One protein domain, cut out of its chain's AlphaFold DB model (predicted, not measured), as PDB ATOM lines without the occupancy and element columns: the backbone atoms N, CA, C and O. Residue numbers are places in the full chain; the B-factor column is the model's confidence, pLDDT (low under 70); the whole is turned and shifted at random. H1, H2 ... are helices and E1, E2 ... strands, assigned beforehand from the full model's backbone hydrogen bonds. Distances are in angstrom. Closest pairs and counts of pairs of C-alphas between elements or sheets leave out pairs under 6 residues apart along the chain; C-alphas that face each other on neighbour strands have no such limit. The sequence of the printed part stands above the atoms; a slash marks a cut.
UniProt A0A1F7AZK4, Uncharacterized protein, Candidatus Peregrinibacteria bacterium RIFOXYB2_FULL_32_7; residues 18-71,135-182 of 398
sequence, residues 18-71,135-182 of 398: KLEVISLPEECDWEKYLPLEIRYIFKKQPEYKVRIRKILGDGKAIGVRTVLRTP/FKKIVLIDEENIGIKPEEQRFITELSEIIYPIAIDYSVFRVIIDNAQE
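This is residues 18 to 71 and 135 to 182 of the 398 residues of an uncharacterized protein of Candidatus Peregrinibacteria bacterium RIFOXYB2_FULL_32_7 (UniProt A0A1F7AZK4). A strongly twisted wall of three strands, E1, E2 and E3, has helices H3 and H4 over one face, while no named helix covers the other face. The short helix H1 packs on H3, H2 reaches the sheet with its first residues, and the long helix H5 passes one end of the sheet and runs on to one end of the longest axis. The printed part has 102 residues with five named helices and three named strands, along the chain E1 H1 H2 H3 E2 E3 H4 H5; the sheet's order is E1, E2, E3, all antiparallel, and the class is mixed, helices and strands. The whole is compact, with a radius of gyration of the C-alphas of 14.4 A, and only just elongated, with spans of 43 by 29 by 23 A.

E1, residues 18 to 22, begins with C-alpha 18 at (-5.840, 38.783, 27.253) and is 13.4 A long from first to last C-alpha. H1 is residues 25 to 29, 8.2 A; H2 is residues 36 to 44, 12.3 A; H3 is residues 48 to 57, 14.1 A. E2, residues 60 to 67, measures 21.8 A, and E3, residues 136 to 142, 19.2 A, from C-alpha 136 at (-10.104, 46.950, 24.222). H4, residues 150 to 162, is 18.8 A, and H5, residues 164 to 182, is 26.1 A, ending with C-alpha 182 at (-10.127, 33.172, 8.518).

E1 and E2 are antiparallel at 155 degrees, with N 18 and O 66 within hydrogen-bond range at 2.8 A. E2, the inner strand, is antiparallel to E3 at 150 degrees, with N 63 and O 139 at 2.8 A. H3 is on the sheet over E1 and E2, at a height over the sheet of 9.3 A. H4 is on the same face, over E3, at a height of 6.5 A; its closest C-alphas to E3 are those of Ser 160 and Ile 138, 5.2 A. H1 touches H3, the closest C-alphas being those of Pro 25 and Arg 53, 4.7 A. H2 only grazes the sheet with residues 36 to 38, and H5 with residues 164 to 174. H2 and H3 only just touch, with 3 pairs of C-alphas within 8 A, and only at the corner; the closest are those of Phe 42 and Lys 49, 5.9 A. H4 and H5 meet only through their link, and H3 and H5 are apart. In H2, H3, H4 and H5 every O i to N i+4 pair is within hydrogen-bond range; in H1 0 of 1 is, beside 2 of 2 O i to N i+3 pairs.

The two farthest C-alphas, of Asp 58 and Ala 180, are 43.6 A apart. Residues 72 to 134 are not printed, and C-alphas 71 and 135 are 9.0 A apart across the cut between E2 and E3. Of the links that are printed whole, none is long. The mean pLDDT of the printed part is 88.3; residues 180 to 182 are under 70.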
ATOM      1  N   LYS A  18      -6.946  38.613  26.318       87.69
ATOM      2  CA  LYS A  18      -5.840  38.783  27.253       87.69
ATOM      3  C   LYS A  18      -6.244  39.832  28.281       87.69
ATOM      4  O   LYS A  18      -6.831  40.849  27.908       87.69
ATOM      5  N   LEU A  19      -5.913  39.590  29.540       89.12
ATOM      6  CA  LEU A  19      -6.080  40.548  30.621       89.12
ATOM      7  C   LEU A  19      -4.694  40.880  31.179       89.12
ATOM      8  O   LEU A  19      -3.953  39.975  31.551       89.12
ATOM      9  N   GLU A  20      -4.321  42.156  31.157       91.19
ATOM     10  CA  GLU A  20      -3.131  42.661  31.852       91.19
ATOM     11  C   GLU A  20      -3.619  43.395  33.096       91.19
ATOM     12  O   GLU A  20      -4.419  44.319  32.964       91.19
ATOM     13  N   VAL A  21      -3.211  42.938  34.277       91.94
ATOM     14  CA  VAL A  21      -3.773  43.364  35.565       91.94
ATOM     15  C   VAL A  21      -2.734  44.149  36.349       91.94
ATOM     16  O   VAL A  21      -1.553  43.817  36.294       91.94
ATOM     17  N   ILE A  22      -3.200  45.182  37.041       93.12
ATOM     18  CA  ILE A  22      -2.483  45.889  38.098       93.12
ATOM     19  C   ILE A  22      -3.319  45.701  39.357       93.12
ATOM     20  O   ILE A  22      -4.506  46.044  39.339       93.12
ATOM     21  N   SER A  23      -2.722  45.156  40.407       91.56
ATOM     22  CA  SER A  23      -3.401  44.880  41.676       91.56
ATOM     23  C   SER A  23      -2.829  45.695  42.827       91.56
ATOM     24  O   SER A  23      -3.556  46.010  43.762       91.56
ATOM     25  N   LEU A  24      -1.561  46.106  42.753       91.75
ATOM     26  CA  LEU A  24      -0.897  46.750  43.882       91.75
ATOM     27  C   LEU A  24      -0.776  48.276  43.700       91.75
ATOM     28  O   LEU A  24      -0.387  48.750  42.625       91.75
ATOM     29  N   PRO A  25      -1.059  49.081  44.744       91.31
ATOM     30  CA  PRO A  25      -0.880  50.537  44.739       91.31
ATOM     31  C   PRO A  25       0.495  51.020  44.246       91.31
ATOM     32  O   PRO A  25       0.589  52.059  43.580       91.31
ATOM     33  N   GLU A  26       1.552  50.275  44.568       90.44
ATOM     34  CA  GLU A  26       2.953  50.581  44.264       90.44
ATOM     35  C   GLU A  26       3.268  50.422  42.771       90.44
ATOM     36  O   GLU A  26       4.096  51.154  42.223       90.44
ATOM     37  N   GLU A  27       2.558  49.533  42.067       88.88
ATOM     38  CA  GLU A  27       2.743  49.317  40.627       88.88
ATOM     39  C   GLU A  27       2.456  50.590  39.819       88.88
ATOM     40  O   GLU A  27       3.027  50.793  38.745       88.88
ATOM     41  N   CYS A  28       1.637  51.505  40.354       88.75
ATOM     42  CA  CYS A  28       1.356  52.801  39.738       88.75
ATOM     43  C   CYS A  28       2.600  53.702  39.608       88.75
ATOM     44  O   CYS A  28       2.592  54.648  38.812       88.75
ATOM     45  N   ASP A  29       3.661  53.447  40.375       88.56
ATOM     46  CA  ASP A  29       4.941  54.158  40.280       88.56
ATOM     47  C   ASP A  29       5.931  53.471  39.335       88.56
ATOM     48  O   ASP A  29       6.886  54.088  38.859       88.56
ATOM     49  N   TRP A  30       5.674  52.216  38.977       90.06
ATOM     50  CA  TRP A  30       6.555  51.401  38.156       90.06
ATOM     51  C   TRP A  30       6.195  51.496  36.672       90.06
ATOM     52  O   TRP A  30       5.769  50.530  36.039       90.06
ATOM     53  N   GLU A  31       6.422  52.670  36.074       85.25
ATOM     54  CA  GLU A  31       5.970  52.991  34.709       85.25
ATOM     55  C   GLU A  31       6.384  51.957  33.641       85.25
ATOM     56  O   GLU A  31       5.674  51.724  32.662       85.25
ATOM     57  N   LYS A  32       7.539  51.306  33.816       85.56
ATOM     58  CA  LYS A  32       8.041  50.269  32.902       85.56
ATOM     59  C   LYS A  32       7.149  49.021  32.857       85.56
ATOM     60  O   LYS A  32       7.094  48.378  31.808       85.56
ATOM     61  N   TYR A  33       6.496  48.692  33.966       86.12
ATOM     62  CA  TYR A  33       5.724  47.463  34.158       86.12
ATOM     63  C   TYR A  33       4.221  47.674  33.942       86.12
ATOM     64  O   TYR A  33       3.501  46.715  33.685       86.12
ATOM     65  N   LEU A  34       3.767  48.931  33.938       90.12
ATOM     66  CA  LEU A  34       2.385  49.277  33.631       90.12
ATOM     67  C   LEU A  34       2.009  48.946  32.171       90.12
ATOM     68  O   LEU A  34       2.775  49.251  31.242       90.12
ATOM     69  N   PRO A  35       0.790  48.424  31.931       91.31
ATOM     70  CA  PRO A  35       0.204  48.344  30.600       91.31
ATOM     71  C   PRO A  35       0.245  49.701  29.890       91.31
ATOM     72  O   PRO A  35       0.037  50.756  30.499       91.31
ATOM     73  N   LEU A  36       0.483  49.687  28.574       89.50
ATOM     74  CA  LEU A  36       0.634  50.916  27.782       89.50
ATOM     75  C   LEU A  36      -0.606  51.817  27.866       89.50
ATOM     76  O   LEU A  36      -0.481  53.036  27.828       89.50
ATOM     77  N   GLU A  37      -1.789  51.227  28.007       90.69
ATOM     78  CA  GLU A  37      -3.053  51.947  28.152       90.69
ATOM     79  C   GLU A  37      -3.126  52.731  29.461       90.69
ATOM     80  O   GLU A  37      -3.560  53.879  29.459       90.69
ATOM     81  N   ILE A  38      -2.650  52.148  30.562       92.38
ATOM     82  CA  ILE A  38      -2.637  52.804  31.874       92.38
ATOM     83  C   ILE A  38      -1.600  53.928  31.888       92.38
ATOM     84  O   ILE A  38      -1.887  55.031  32.344       92.38
ATOM     85  N   ARG A  39      -0.431  53.706  31.274       91.56
ATOM     86  CA  ARG A  39       0.568  54.767  31.065       91.56
ATOM     87  C   ARG A  39       0.006  55.930  30.252       91.56
ATOM     88  O   ARG A  39       0.248  57.090  30.573       91.56
ATOM     89  N   TYR A  40      -0.754  55.622  29.203       90.38
ATOM     90  CA  TYR A  40      -1.421  56.633  28.390       90.38
ATOM     91  C   TYR A  40      -2.464  57.425  29.195       90.38
ATOM     92  O   TYR A  40      -2.496  58.650  29.087       90.38
ATOM     93  N   ILE A  41      -3.260  56.755  30.036       92.00
ATOM     94  CA  ILE A  41      -4.204  57.406  30.958       92.00
ATOM     95  C   ILE A  41      -3.459  58.351  31.906       92.00
ATOM     96  O   ILE A  41      -3.801  59.527  31.964       92.00
ATOM     97  N   PHE A  42      -2.408  57.879  32.585       92.75
ATOM     98  CA  PHE A  42      -1.635  58.696  33.528       92.75
ATOM     99  C   PHE A  42      -0.996  59.911  32.872       92.75
ATOM    100  O   PHE A  42      -0.925  60.974  33.480       92.75
ATOM    101  N   LYS A  43      -0.570  59.784  31.613       89.88
ATOM    102  CA  LYS A  43      -0.052  60.930  30.876       89.88
ATOM    103  C   LYS A  43      -1.139  61.948  30.532       89.88
ATOM    104  O   LYS A  43      -0.885  63.148  30.579       89.88
ATOM    105  N   LYS A  44      -2.324  61.486  30.131       89.94
ATOM    106  CA  LYS A  44      -3.432  62.372  29.754       89.94
ATOM    107  C   LYS A  44      -4.052  63.067  30.959       89.94
ATOM    108  O   LYS A  44      -4.373  64.245  30.855       89.94
ATOM    109  N   GLN A  45      -4.208  62.345  32.063       92.44
ATOM    110  CA  GLN A  45      -4.809  62.822  33.304       92.44
ATOM    111  C   GLN A  45      -4.022  62.262  34.500       92.44
ATOM    112  O   GLN A  45      -4.342  61.187  35.014       92.44
ATOM    113  N   PRO A  46      -2.978  62.979  34.961       91.19
ATOM    114  CA  PRO A  46      -2.122  62.529  36.065       91.19
ATOM    115  C   PRO A  46      -2.884  62.302  37.374       91.19
ATOM    116  O   PRO A  46      -2.566  61.398  38.141       91.19
ATOM    117  N   GLU A  47      -3.938  63.080  37.600       92.62
ATOM    118  CA  GLU A  47      -4.847  62.980  38.744       92.62
ATOM    119  C   GLU A  47      -5.536  61.610  38.869       92.62
ATOM    120  O   GLU A  47      -5.820  61.145  39.978       92.62
ATOM    121  N   TYR A  48      -5.712  60.886  37.760       93.62
ATOM    122  CA  TYR A  48      -6.304  59.547  37.785       93.62
ATOM    123  C   TYR A  48      -5.385  58.506  38.417       93.62
ATOM    124  O   TYR A  48      -5.874  57.490  38.907       93.62
ATOM    125  N   LYS A  49      -4.076  58.771  38.499       93.75
ATOM    126  CA  LYS A  49      -3.131  57.910  39.217       93.75
ATOM    127  C   LYS A  49      -3.493  57.768  40.692       93.75
ATOM    128  O   LYS A  49      -3.460  56.662  41.221       93.75
ATOM    129  N   VAL A  50      -3.893  58.861  41.343       92.94
ATOM    130  CA  VAL A  50      -4.268  58.852  42.767       92.94
ATOM    131  C   VAL A  50      -5.559  58.061  42.980       92.94
ATOM    132  O   VAL A  50      -5.642  57.241  43.891       92.94
ATOM    133  N   ARG A  51      -6.552  58.256  42.103       92.69
ATOM    134  CA  ARG A  51      -7.815  57.502  42.148       92.69
ATOM    135  C   ARG A  51      -7.615  56.011  41.901       92.69
ATOM    136  O   ARG A  51      -8.176  55.212  42.642       92.69
ATOM    137  N   ILE A  52      -6.807  55.639  40.906       93.06
ATOM    138  CA  ILE A  52      -6.471  54.234  40.654       93.06
ATOM    139  C   ILE A  52      -5.778  53.641  41.879       93.06
ATOM    140  O   ILE A  52      -6.230  52.616  42.367       93.06
ATOM    141  N   ARG A  53      -4.770  54.318  42.444       94.25
ATOM    142  CA  ARG A  53      -4.074  53.841  43.647       94.25
ATOM    143  C   ARG A  53      -5.029  53.575  44.813       94.25
ATOM    144  O   ARG A  53      -4.875  52.572  45.496       94.25
ATOM    145  N   LYS A  54      -6.017  54.450  45.018       93.38
ATOM    146  CA  LYS A  54      -7.047  54.254  46.046       93.38
ATOM    147  C   LYS A  54      -7.871  52.990  45.791       93.38
ATOM    148  O   LYS A  54      -8.022  52.189  46.697       93.38
ATOM    149  N   ILE A  55      -8.348  52.795  44.560       91.75
ATOM    150  CA  ILE A  55      -9.107  51.591  44.182       91.75
ATOM    151  C   ILE A  55      -8.277  50.322  44.407       91.75
ATOM    152  O   ILE A  55      -8.816  49.338  44.900       91.75
ATOM    153  N   LEU A  56      -6.980  50.365  44.081       92.75
ATOM    154  CA  LEU A  56      -6.062  49.253  44.326       92.75
ATOM    155  C   LEU A  56      -5.876  48.967  45.823       92.75
ATOM    156  O   LEU A  56      -5.890  47.817  46.242       92.75
ATOM    157  N   GLY A  57      -5.771  50.016  46.645       91.12
ATOM    158  CA  GLY A  57      -5.674  49.890  48.103       91.12
ATOM    159  C   GLY A  57      -6.952  49.380  48.778       91.12
ATOM    160  O   GLY A  57      -6.876  48.845  49.878       91.12
ATOM    161  N   ASP A  58      -8.103  49.502  48.114       91.06
ATOM    162  CA  ASP A  58      -9.406  49.014  48.583       91.06
ATOM    163  C   ASP A  58      -9.659  47.531  48.200       91.06
ATOM    164  O   ASP A  58     -10.820  47.114  48.137       91.06
ATOM    165  N   GLY A  59      -8.616  46.751  47.878       88.44
ATOM    166  CA  GLY A  59      -8.714  45.307  47.596       88.44
ATOM    167  C   GLY A  59      -9.240  44.952  46.196       88.44
ATOM    168  O   GLY A  59      -9.839  43.893  45.991       88.44
ATOM    169  N   LYS A  60      -9.081  45.857  45.221       93.38
ATOM    170  CA  LYS A  60      -9.533  45.661  43.831       93.38
ATOM    171  C   LYS A  60      -8.371  45.784  42.860       93.38
ATOM    172  O   LYS A  60      -7.437  46.530  43.095       93.38
ATOM    173  N   ALA A  61      -8.489  45.171  41.692       93.19
ATOM    174  CA  ALA A  61      -7.509  45.294  40.625       93.19
ATOM    175  C   ALA A  61      -8.095  45.935  39.365       93.19
ATOM    176  O   ALA A  61      -9.282  45.814  39.052       93.19
ATOM    177  N   ILE A  62      -7.241  46.607  38.594       93.56
ATOM    178  CA  ILE A  62      -7.607  47.179  37.297       93.56
ATOM    179  C   ILE A  62      -6.984  46.346  36.185       93.56
ATOM    180  O   ILE A  62      -5.770  46.169  36.106       93.56
ATOM    181  N   GLY A  63      -7.835  45.864  35.284       93.25
ATOM    182  CA  GLY A  63      -7.446  45.068  34.132       93.25
ATOM    183  C   GLY A  63      -7.590  45.815  32.808       93.25
ATOM    184  O   GLY A  63      -8.609  46.448  32.532       93.25
ATOM    185  N   VAL A  64      -6.613  45.662  31.918       92.56
ATOM    186  CA  VAL A  64      -6.731  46.014  30.499       92.56
ATOM    187  C   VAL A  64      -7.154  44.772  29.725       92.56
ATOM    188  O   VAL A  64      -6.345  43.896  29.403       92.56
ATOM    189  N   ARG A  65      -8.446  44.685  29.402       91.69
ATOM    190  CA  ARG A  65      -9.004  43.586  28.610       91.69
ATOM    191  C   ARG A  65      -8.763  43.842  27.129       91.69
ATOM    192  O   ARG A  65      -9.296  44.797  26.571       91.69
ATOM    193  N   THR A  66      -8.031  42.944  26.476       89.19
ATOM    194  CA  THR A  66      -7.705  43.001  25.046       89.19
ATOM    195  C   THR A  66      -8.230  41.766  24.330       89.19
ATOM    196  O   THR A  66      -7.802  40.649  24.601       89.19
ATOM    197  N   VAL A  67      -9.136  41.950  23.374       86.38
ATOM    198  CA  VAL A  67      -9.639  40.861  22.532       86.38
ATOM    199  C   VAL A  67      -8.533  40.383  21.588       86.38
ATOM    200  O   VAL A  67      -7.890  41.187  20.906       86.38
ATOM    201  N   LEU A  68      -8.308  39.067  21.558       82.06
ATOM    202  CA  LEU A  68      -7.273  38.442  20.729       82.06
ATOM    203  C   LEU A  68      -7.797  37.984  19.367       82.06
ATOM    204  O   LEU A  68      -7.019  37.919  18.422       82.06
ATOM    205  N   ARG A  69      -9.103  37.709  19.269       80.31
ATOM    206  CA  ARG A  69      -9.784  37.319  18.032       80.31
ATOM    207  C   ARG A  69     -11.092  38.082  17.878       80.31
ATOM    208  O   ARG A  69     -11.895  38.144  18.807       80.31
ATOM    209  N   THR A  70     -11.297  38.639  16.697       85.00
ATOM    210  CA  THR A  70     -12.493  39.368  16.299       85.00
ATOM    211  C   THR A  70     -13.717  38.474  16.494       85.00
ATOM    212  O   THR A  70     -13.723  37.346  16.000       85.00
ATOM    213  N   PRO A  71     -14.751  38.953  17.206       83.19
ATOM    214  CA  PRO A  71     -16.005  38.229  17.351       83.19
ATOM    215  C   PRO A  71     -16.595  37.805  15.996       83.19
ATOM    216  O   PRO A  71     -16.671  38.610  15.065       83.19
ATOM    217  N   PHE A 135     -13.200  45.606  21.680       85.19
ATOM    218  CA  PHE A 135     -11.874  45.053  21.413       85.19
ATOM    219  C   PHE A 135     -10.850  45.387  22.487       85.19
ATOM    220  O   PHE A 135      -9.949  44.582  22.731       85.19
ATOM    221  N   LYS A 136     -10.978  46.553  23.127       88.50
ATOM    222  CA  LYS A 136     -10.104  46.950  24.222       88.50
ATOM    223  C   LYS A 136     -10.871  47.779  25.243       88.50
ATOM    224  O   LYS A 136     -11.519  48.747  24.861       88.50
ATOM    225  N   LYS A 137     -10.837  47.371  26.511       90.38
ATOM    226  CA  LYS A 137     -11.604  48.010  27.589       90.38
ATOM    227  C   LYS A 137     -10.851  47.936  28.915       90.38
ATOM    228  O   LYS A 137     -10.175  46.938  29.166       90.38
ATOM    229  N   ILE A 138     -11.011  48.953  29.757       93.12
ATOM    230  CA  ILE A 138     -10.612  48.883  31.162       93.12
ATOM    231  C   ILE A 138     -11.715  48.165  31.939       93.12
ATOM    232  O   ILE A 138     -12.905  48.435  31.758       93.12
ATOM    233  N   VAL A 139     -11.328  47.200  32.760       93.12
ATOM    234  CA  VAL A 139     -12.236  46.441  33.616       93.12
ATOM    235  C   VAL A 139     -11.756  46.519  35.054       93.12
ATOM    236  O   VAL A 139     -10.558  46.613  35.305       93.12
ATOM    237  N   LEU A 140     -12.706  46.487  35.977       93.38
ATOM    238  CA  LEU A 140     -12.434  46.357  37.399       93.38
ATOM    239  C   LEU A 140     -12.583  44.892  37.783       93.38
ATOM    240  O   LEU A 140     -13.497  44.217  37.301       93.38
ATOM    241  N   ILE A 141     -11.671  44.421  38.613       92.44
ATOM    242  CA  ILE A 141     -11.619  43.065  39.135       92.44
ATOM    243  C   ILE A 141     -11.721  43.208  40.645       92.44
ATOM    244  O   ILE A 141     -10.958  43.948  41.253       92.44
ATOM    245  N   ASP A 142     -12.702  42.545  41.230       90.81
ATOM    246  CA  ASP A 142     -12.861  42.489  42.675       90.81
ATOM    247  C   ASP A 142     -12.063  41.286  43.183       90.81
ATOM    248  O   ASP A 142     -12.432  40.147  42.892       90.81
ATOM    249  N   GLU A 143     -10.921  41.528  43.831       89.00
ATOM    250  CA  GLU A 143     -10.029  40.452  44.289       89.00
ATOM    251  C   GLU A 143     -10.449  39.919  45.663       89.00
ATOM    252  O   GLU A 143     -10.305  38.728  45.935       89.00
ATOM    253  N   GLU A 144     -11.041  40.776  46.494       88.88
ATOM    254  CA  GLU A 144     -11.434  40.455  47.869       88.88
ATOM    255  C   GLU A 144     -12.946  40.207  48.041       88.88
ATOM    256  O   GLU A 144     -13.414  39.965  49.151       88.88
ATOM    257  N   ASN A 145     -13.720  40.198  46.947       86.19
ATOM    258  CA  ASN A 145     -15.184  40.030  46.940       86.19
ATOM    259  C   ASN A 145     -15.934  41.098  47.764       86.19
ATOM    260  O   ASN A 145     -16.969  40.820  48.374       86.19
ATOM    261  N   ILE A 146     -15.415  42.326  47.786       86.12
ATOM    262  CA  ILE A 146     -15.976  43.455  48.548       86.12
ATOM    263  C   ILE A 146     -17.187  44.068  47.819       86.12
ATOM    264  O   ILE A 146     -18.023  44.750  48.418       86.12
ATOM    265  N   GLY A 147     -17.304  43.816  46.518       87.56
ATOM    266  CA  GLY A 147     -18.297  44.395  45.629       87.56
ATOM    267  C   GLY A 147     -17.813  45.676  44.948       87.56
ATOM    268  O   GLY A 147     -16.973  46.424  45.454       87.56
ATOM    269  N   ILE A 148     -18.380  45.945  43.768       89.12
ATOM    270  CA  ILE A 148     -18.072  47.126  42.952       89.12
ATOM    271  C   ILE A 148     -19.120  48.209  43.203       89.12
ATOM    272  O   ILE A 148     -20.312  48.010  42.957       89.12
ATOM    273  N   LYS A 149     -18.674  49.386  43.646       92.44
ATOM    274  CA  LYS A 149     -19.541  50.547  43.871       92.44
ATOM    275  C   LYS A 149     -19.919  51.215  42.539       92.44
ATOM    276  O   LYS A 149     -19.108  51.243  41.609       92.44
ATOM    277  N   PRO A 150     -21.098  51.862  42.440       92.19
ATOM    278  CA  PRO A 150     -21.498  52.591  41.230       92.19
ATOM    279  C   PRO A 150     -20.504  53.683  40.806       92.19
ATOM    280  O   PRO A 150     -20.314  53.923  39.616       92.19
ATOM    281  N   GLU A 151     -19.850  54.335  41.769       92.56
ATOM    282  CA  GLU A 151     -18.829  55.361  41.518       92.56
ATOM    283  C   GLU A 151     -17.572  54.780  40.860       92.56
ATOM    284  O   GLU A 151     -17.052  55.351  39.903       92.56
ATOM    285  N   GLU A 152     -17.125  53.608  41.316       91.19
ATOM    286  CA  GLU A 152     -15.990  52.888  40.733       91.19
ATOM    287  C   GLU A 152     -16.325  52.443  39.304       91.19
ATOM    288  O   GLU A 152     -15.515  52.583  38.391       91.19
ATOM    289  N   GLN A 153     -17.558  51.985  39.072       90.31
ATOM    290  CA  GLN A 153     -18.012  51.598  37.739       90.31
ATOM    291  C   GLN A 153     -18.086  52.788  36.766       90.31
ATOM    292  O   GLN A 153     -17.729  52.646  35.588       90.31
ATOM    293  N   ARG A 154     -18.509  53.969  37.242       93.00
ATOM    294  CA  ARG A 154     -18.461  55.218  36.463       93.00
ATOM    295  C   ARG A 154     -17.024  55.594  36.131       93.00
ATOM    296  O   ARG A 154     -16.719  55.782  34.957       93.00
ATOM    297  N   PHE A 155     -16.130  55.573  37.115       93.75
ATOM    298  CA  PHE A 155     -14.718  55.875  36.896       93.75
ATOM    299  C   PHE A 155     -14.072  54.925  35.876       93.75
ATOM    300  O   PHE A 155     -13.384  55.359  34.962       93.75
ATOM    301  N   ILE A 156     -14.357  53.624  35.935       92.31
ATOM    302  CA  ILE A 156     -13.845  52.643  34.959       92.31
ATOM    303  C   ILE A 156     -14.395  52.891  33.547       92.31
ATOM    304  O   ILE A 156     -13.722  52.611  32.545       92.31
ATOM    305  N   THR A 157     -15.609  53.433  33.452       90.31
ATOM    306  CA  THR A 157     -16.185  53.879  32.180       90.31
ATOM    307  C   THR A 157     -15.429  55.099  31.653       90.31
ATOM    308  O   THR A 157     -14.987  55.053  30.508       90.31
ATOM    309  N   GLU A 158     -15.153  56.101  32.492       92.00
ATOM    310  CA  GLU A 158     -14.318  57.268  32.147       92.00
ATOM    311  C   GLU A 158     -12.915  56.840  31.672       92.00
ATOM    312  O   GLU A 158     -12.449  57.257  30.609       92.00
ATOM    313  N   LEU A 159     -12.260  55.917  32.390       91.88
ATOM    314  CA  LEU A 159     -10.967  55.350  31.984       91.88
ATOM    315  C   LEU A 159     -11.039  54.665  30.615       91.88
ATOM    316  O   LEU A 159     -10.122  54.776  29.797       91.88
ATOM    317  N   SER A 160     -12.136  53.947  30.358       89.88
ATOM    318  CA  SER A 160     -12.367  53.299  29.069       89.88
ATOM    319  C   SER A 160     -12.539  54.326  27.946       89.88
ATOM    320  O   SER A 160     -12.011  54.105  26.858       89.88
ATOM    321  N   GLU A 161     -13.211  55.449  28.197       89.56
ATOM    322  CA  GLU A 161     -13.410  56.526  27.218       89.56
ATOM    323  C   GLU A 161     -12.094  57.176  26.785       89.56
ATOM    324  O   GLU A 161     -11.878  57.412  25.593       89.56
ATOM    325  N   ILE A 162     -11.160  57.368  27.717       89.38
ATOM    326  CA  ILE A 162      -9.832  57.932  27.425       89.38
ATOM    327  C   ILE A 162      -9.061  57.059  26.440       89.38
ATOM    328  O   ILE A 162      -8.381  57.570  25.543       89.38
ATOM    329  N   ILE A 163      -9.175  55.737  26.568       89.00
ATOM    330  CA  ILE A 163      -8.489  54.795  25.682       89.00
ATOM    331  C   ILE A 163      -9.260  54.524  24.383       89.00
ATOM    332  O   ILE A 163      -8.770  53.759  23.554       89.00
ATOM    333  N   TYR A 164     -10.426  55.136  24.138       86.06
ATOM    334  CA  TYR A 164     -11.207  54.889  22.916       86.06
ATOM    335  C   TYR A 164     -10.436  55.106  21.611       86.06
ATOM    336  O   TYR A 164     -10.508  54.216  20.758       86.06
ATOM    337  N   PRO A 165      -9.655  56.190  21.422       83.38
ATOM    338  CA  PRO A 165      -8.875  56.357  20.194       83.38
ATOM    339  C   PRO A 165      -7.917  55.178  19.953       83.38
ATOM    340  O   PRO A 165      -7.755  54.706  18.828       83.38
ATOM    341  N   ILE A 166      -7.338  54.651  21.034       84.75
ATOM    342  CA  ILE A 166      -6.431  53.501  21.024       84.75
ATOM    343  C   ILE A 166      -7.190  52.205  20.717       84.75
ATOM    344  O   ILE A 166      -6.755  51.407  19.884       84.75
ATOM    345  N   ALA A 167      -8.329  51.995  21.379       84.56
ATOM    346  CA  ALA A 167      -9.169  50.814  21.218       84.56
ATOM    347  C   ALA A 167      -9.705  50.684  19.785       84.56
ATOM    348  O   ALA A 167      -9.757  49.582  19.241       84.56
ATOM    349  N   ILE A 168     -10.056  51.809  19.162       83.81
ATOM    350  CA  ILE A 168     -10.535  51.887  17.780       83.81
ATOM    351  C   ILE A 168      -9.424  51.549  16.783       83.81
ATOM    352  O   ILE A 168      -9.629  50.764  15.861       83.81
ATOM    353  N   ASP A 169      -8.224  52.100  16.960       81.19
ATOM    354  CA  ASP A 169      -7.104  51.749  16.083       81.19
ATOM    355  C   ASP A 169      -6.738  50.266  16.194       81.19
ATOM    356  O   ASP A 169      -6.445  49.619  15.185       81.19
ATOM    357  N   TYR A 170      -6.796  49.720  17.410       83.94
ATOM    358  CA  TYR A 170      -6.614  48.294  17.639       83.94
ATOM    359  C   TYR A 170      -7.725  47.458  16.986       83.94
ATOM    360  O   TYR A 170      -7.425  46.410  16.417       83.94
ATOM    361  N   SER A 171      -8.985  47.906  17.025       84.81
ATOM    362  CA  SER A 171     -10.104  47.171  16.426       84.81
ATOM    363  C   SER A 171     -10.006  47.125  14.905       84.81
ATOM    364  O   SER A 171     -10.096  46.040  14.341       84.81
ATOM    365  N   VAL A 172      -9.713  48.249  14.237       81.75
ATOM    366  CA  VAL A 172      -9.459  48.285  12.781       81.75
ATOM    367  C   VAL A 172      -8.382  47.280  12.405       81.75
ATOM    368  O   VAL A 172      -8.563  46.465  11.501       81.75
ATOM    369  N   PHE A 173      -7.268  47.330  13.128       78.81
ATOM    370  CA  PHE A 173      -6.145  46.437  12.915       78.81
ATOM    371  C   PHE A 173      -6.542  44.960  13.067       78.81
ATOM    372  O   PHE A 173      -6.322  44.155  12.159       78.81
ATOM    373  N   ARG A 174      -7.138  44.616  14.213       84.69
ATOM    374  CA  ARG A 174      -7.490  43.245  14.579       84.69
ATOM    375  C   ARG A 174      -8.501  42.655  13.605       84.69
ATOM    376  O   ARG A 174      -8.315  41.542  13.133       84.69
ATOM    377  N   VAL A 175      -9.516  43.434  13.246       83.56
ATOM    378  CA  VAL A 175     -10.561  43.025  12.308       83.56
ATOM    379  C   VAL A 175      -9.990  42.728  10.924       83.56
ATOM    380  O   VAL A 175     -10.352  41.714  10.334       83.56
ATOM    381  N   ILE A 176      -9.096  43.575  10.401       80.25
ATOM    382  CA  ILE A 176      -8.479  43.346   9.085       80.25
ATOM    383  C   ILE A 176      -7.642  42.063   9.101       80.25
ATOM    384  O   ILE A 176      -7.776  41.249   8.186       80.25
ATOM    385  N   ILE A 177      -6.830  41.854  10.146       76.31
ATOM    386  CA  ILE A 177      -6.024  40.634  10.280       76.31
ATOM    387  C   ILE A 177      -6.895  39.396  10.406       76.31
ATOM    388  O   ILE A 177      -6.666  38.436   9.680       76.31
ATOM    389  N   ASP A 178      -7.866  39.385  11.311       77.56
ATOM    390  CA  ASP A 178      -8.620  38.163  11.586       77.56
ATOM    391  C   ASP A 178      -9.516  37.804  10.399       77.56
ATOM    392  O   ASP A 178      -9.632  36.633  10.043       77.56
ATOM    393  N   ASN A 179     -10.062  38.811   9.708       73.19
ATOM    394  CA  ASN A 179     -10.746  38.613   8.436       73.19
ATOM    395  C   ASN A 179      -9.812  38.024   7.364       73.19
ATOM    396  O   ASN A 179     -10.258  37.227   6.544       73.19
ATOM    397  N   ALA A 180      -8.526  38.379   7.362       68.12
ATOM    398  CA  ALA A 180      -7.543  37.763   6.476       68.12
ATOM    399  C   ALA A 180      -7.133  36.349   6.935       68.12
ATOM    400  O   ALA A 180      -6.965  35.455   6.106       68.12
ATOM    401  N   GLN A 181      -7.017  36.102   8.240       67.19
ATOM    402  CA  GLN A 181      -6.636  34.802   8.799       67.19
ATOM    403  C   GLN A 181      -7.735  33.746   8.644       67.19
ATOM    404  O   GLN A 181      -7.419  32.608   8.297       67.19
ATOM    405  N   GLU A 182      -9.019  34.097   8.815       63.06
ATOM    406  CA  GLU A 182     -10.127  33.172   8.518       63.06
ATOM    407  C   GLU A 182     -10.113  32.717   7.058       63.06
ATOM    408  O   GLU A 182     -10.441  31.567   6.763       63.06
TER     409      GLU A 182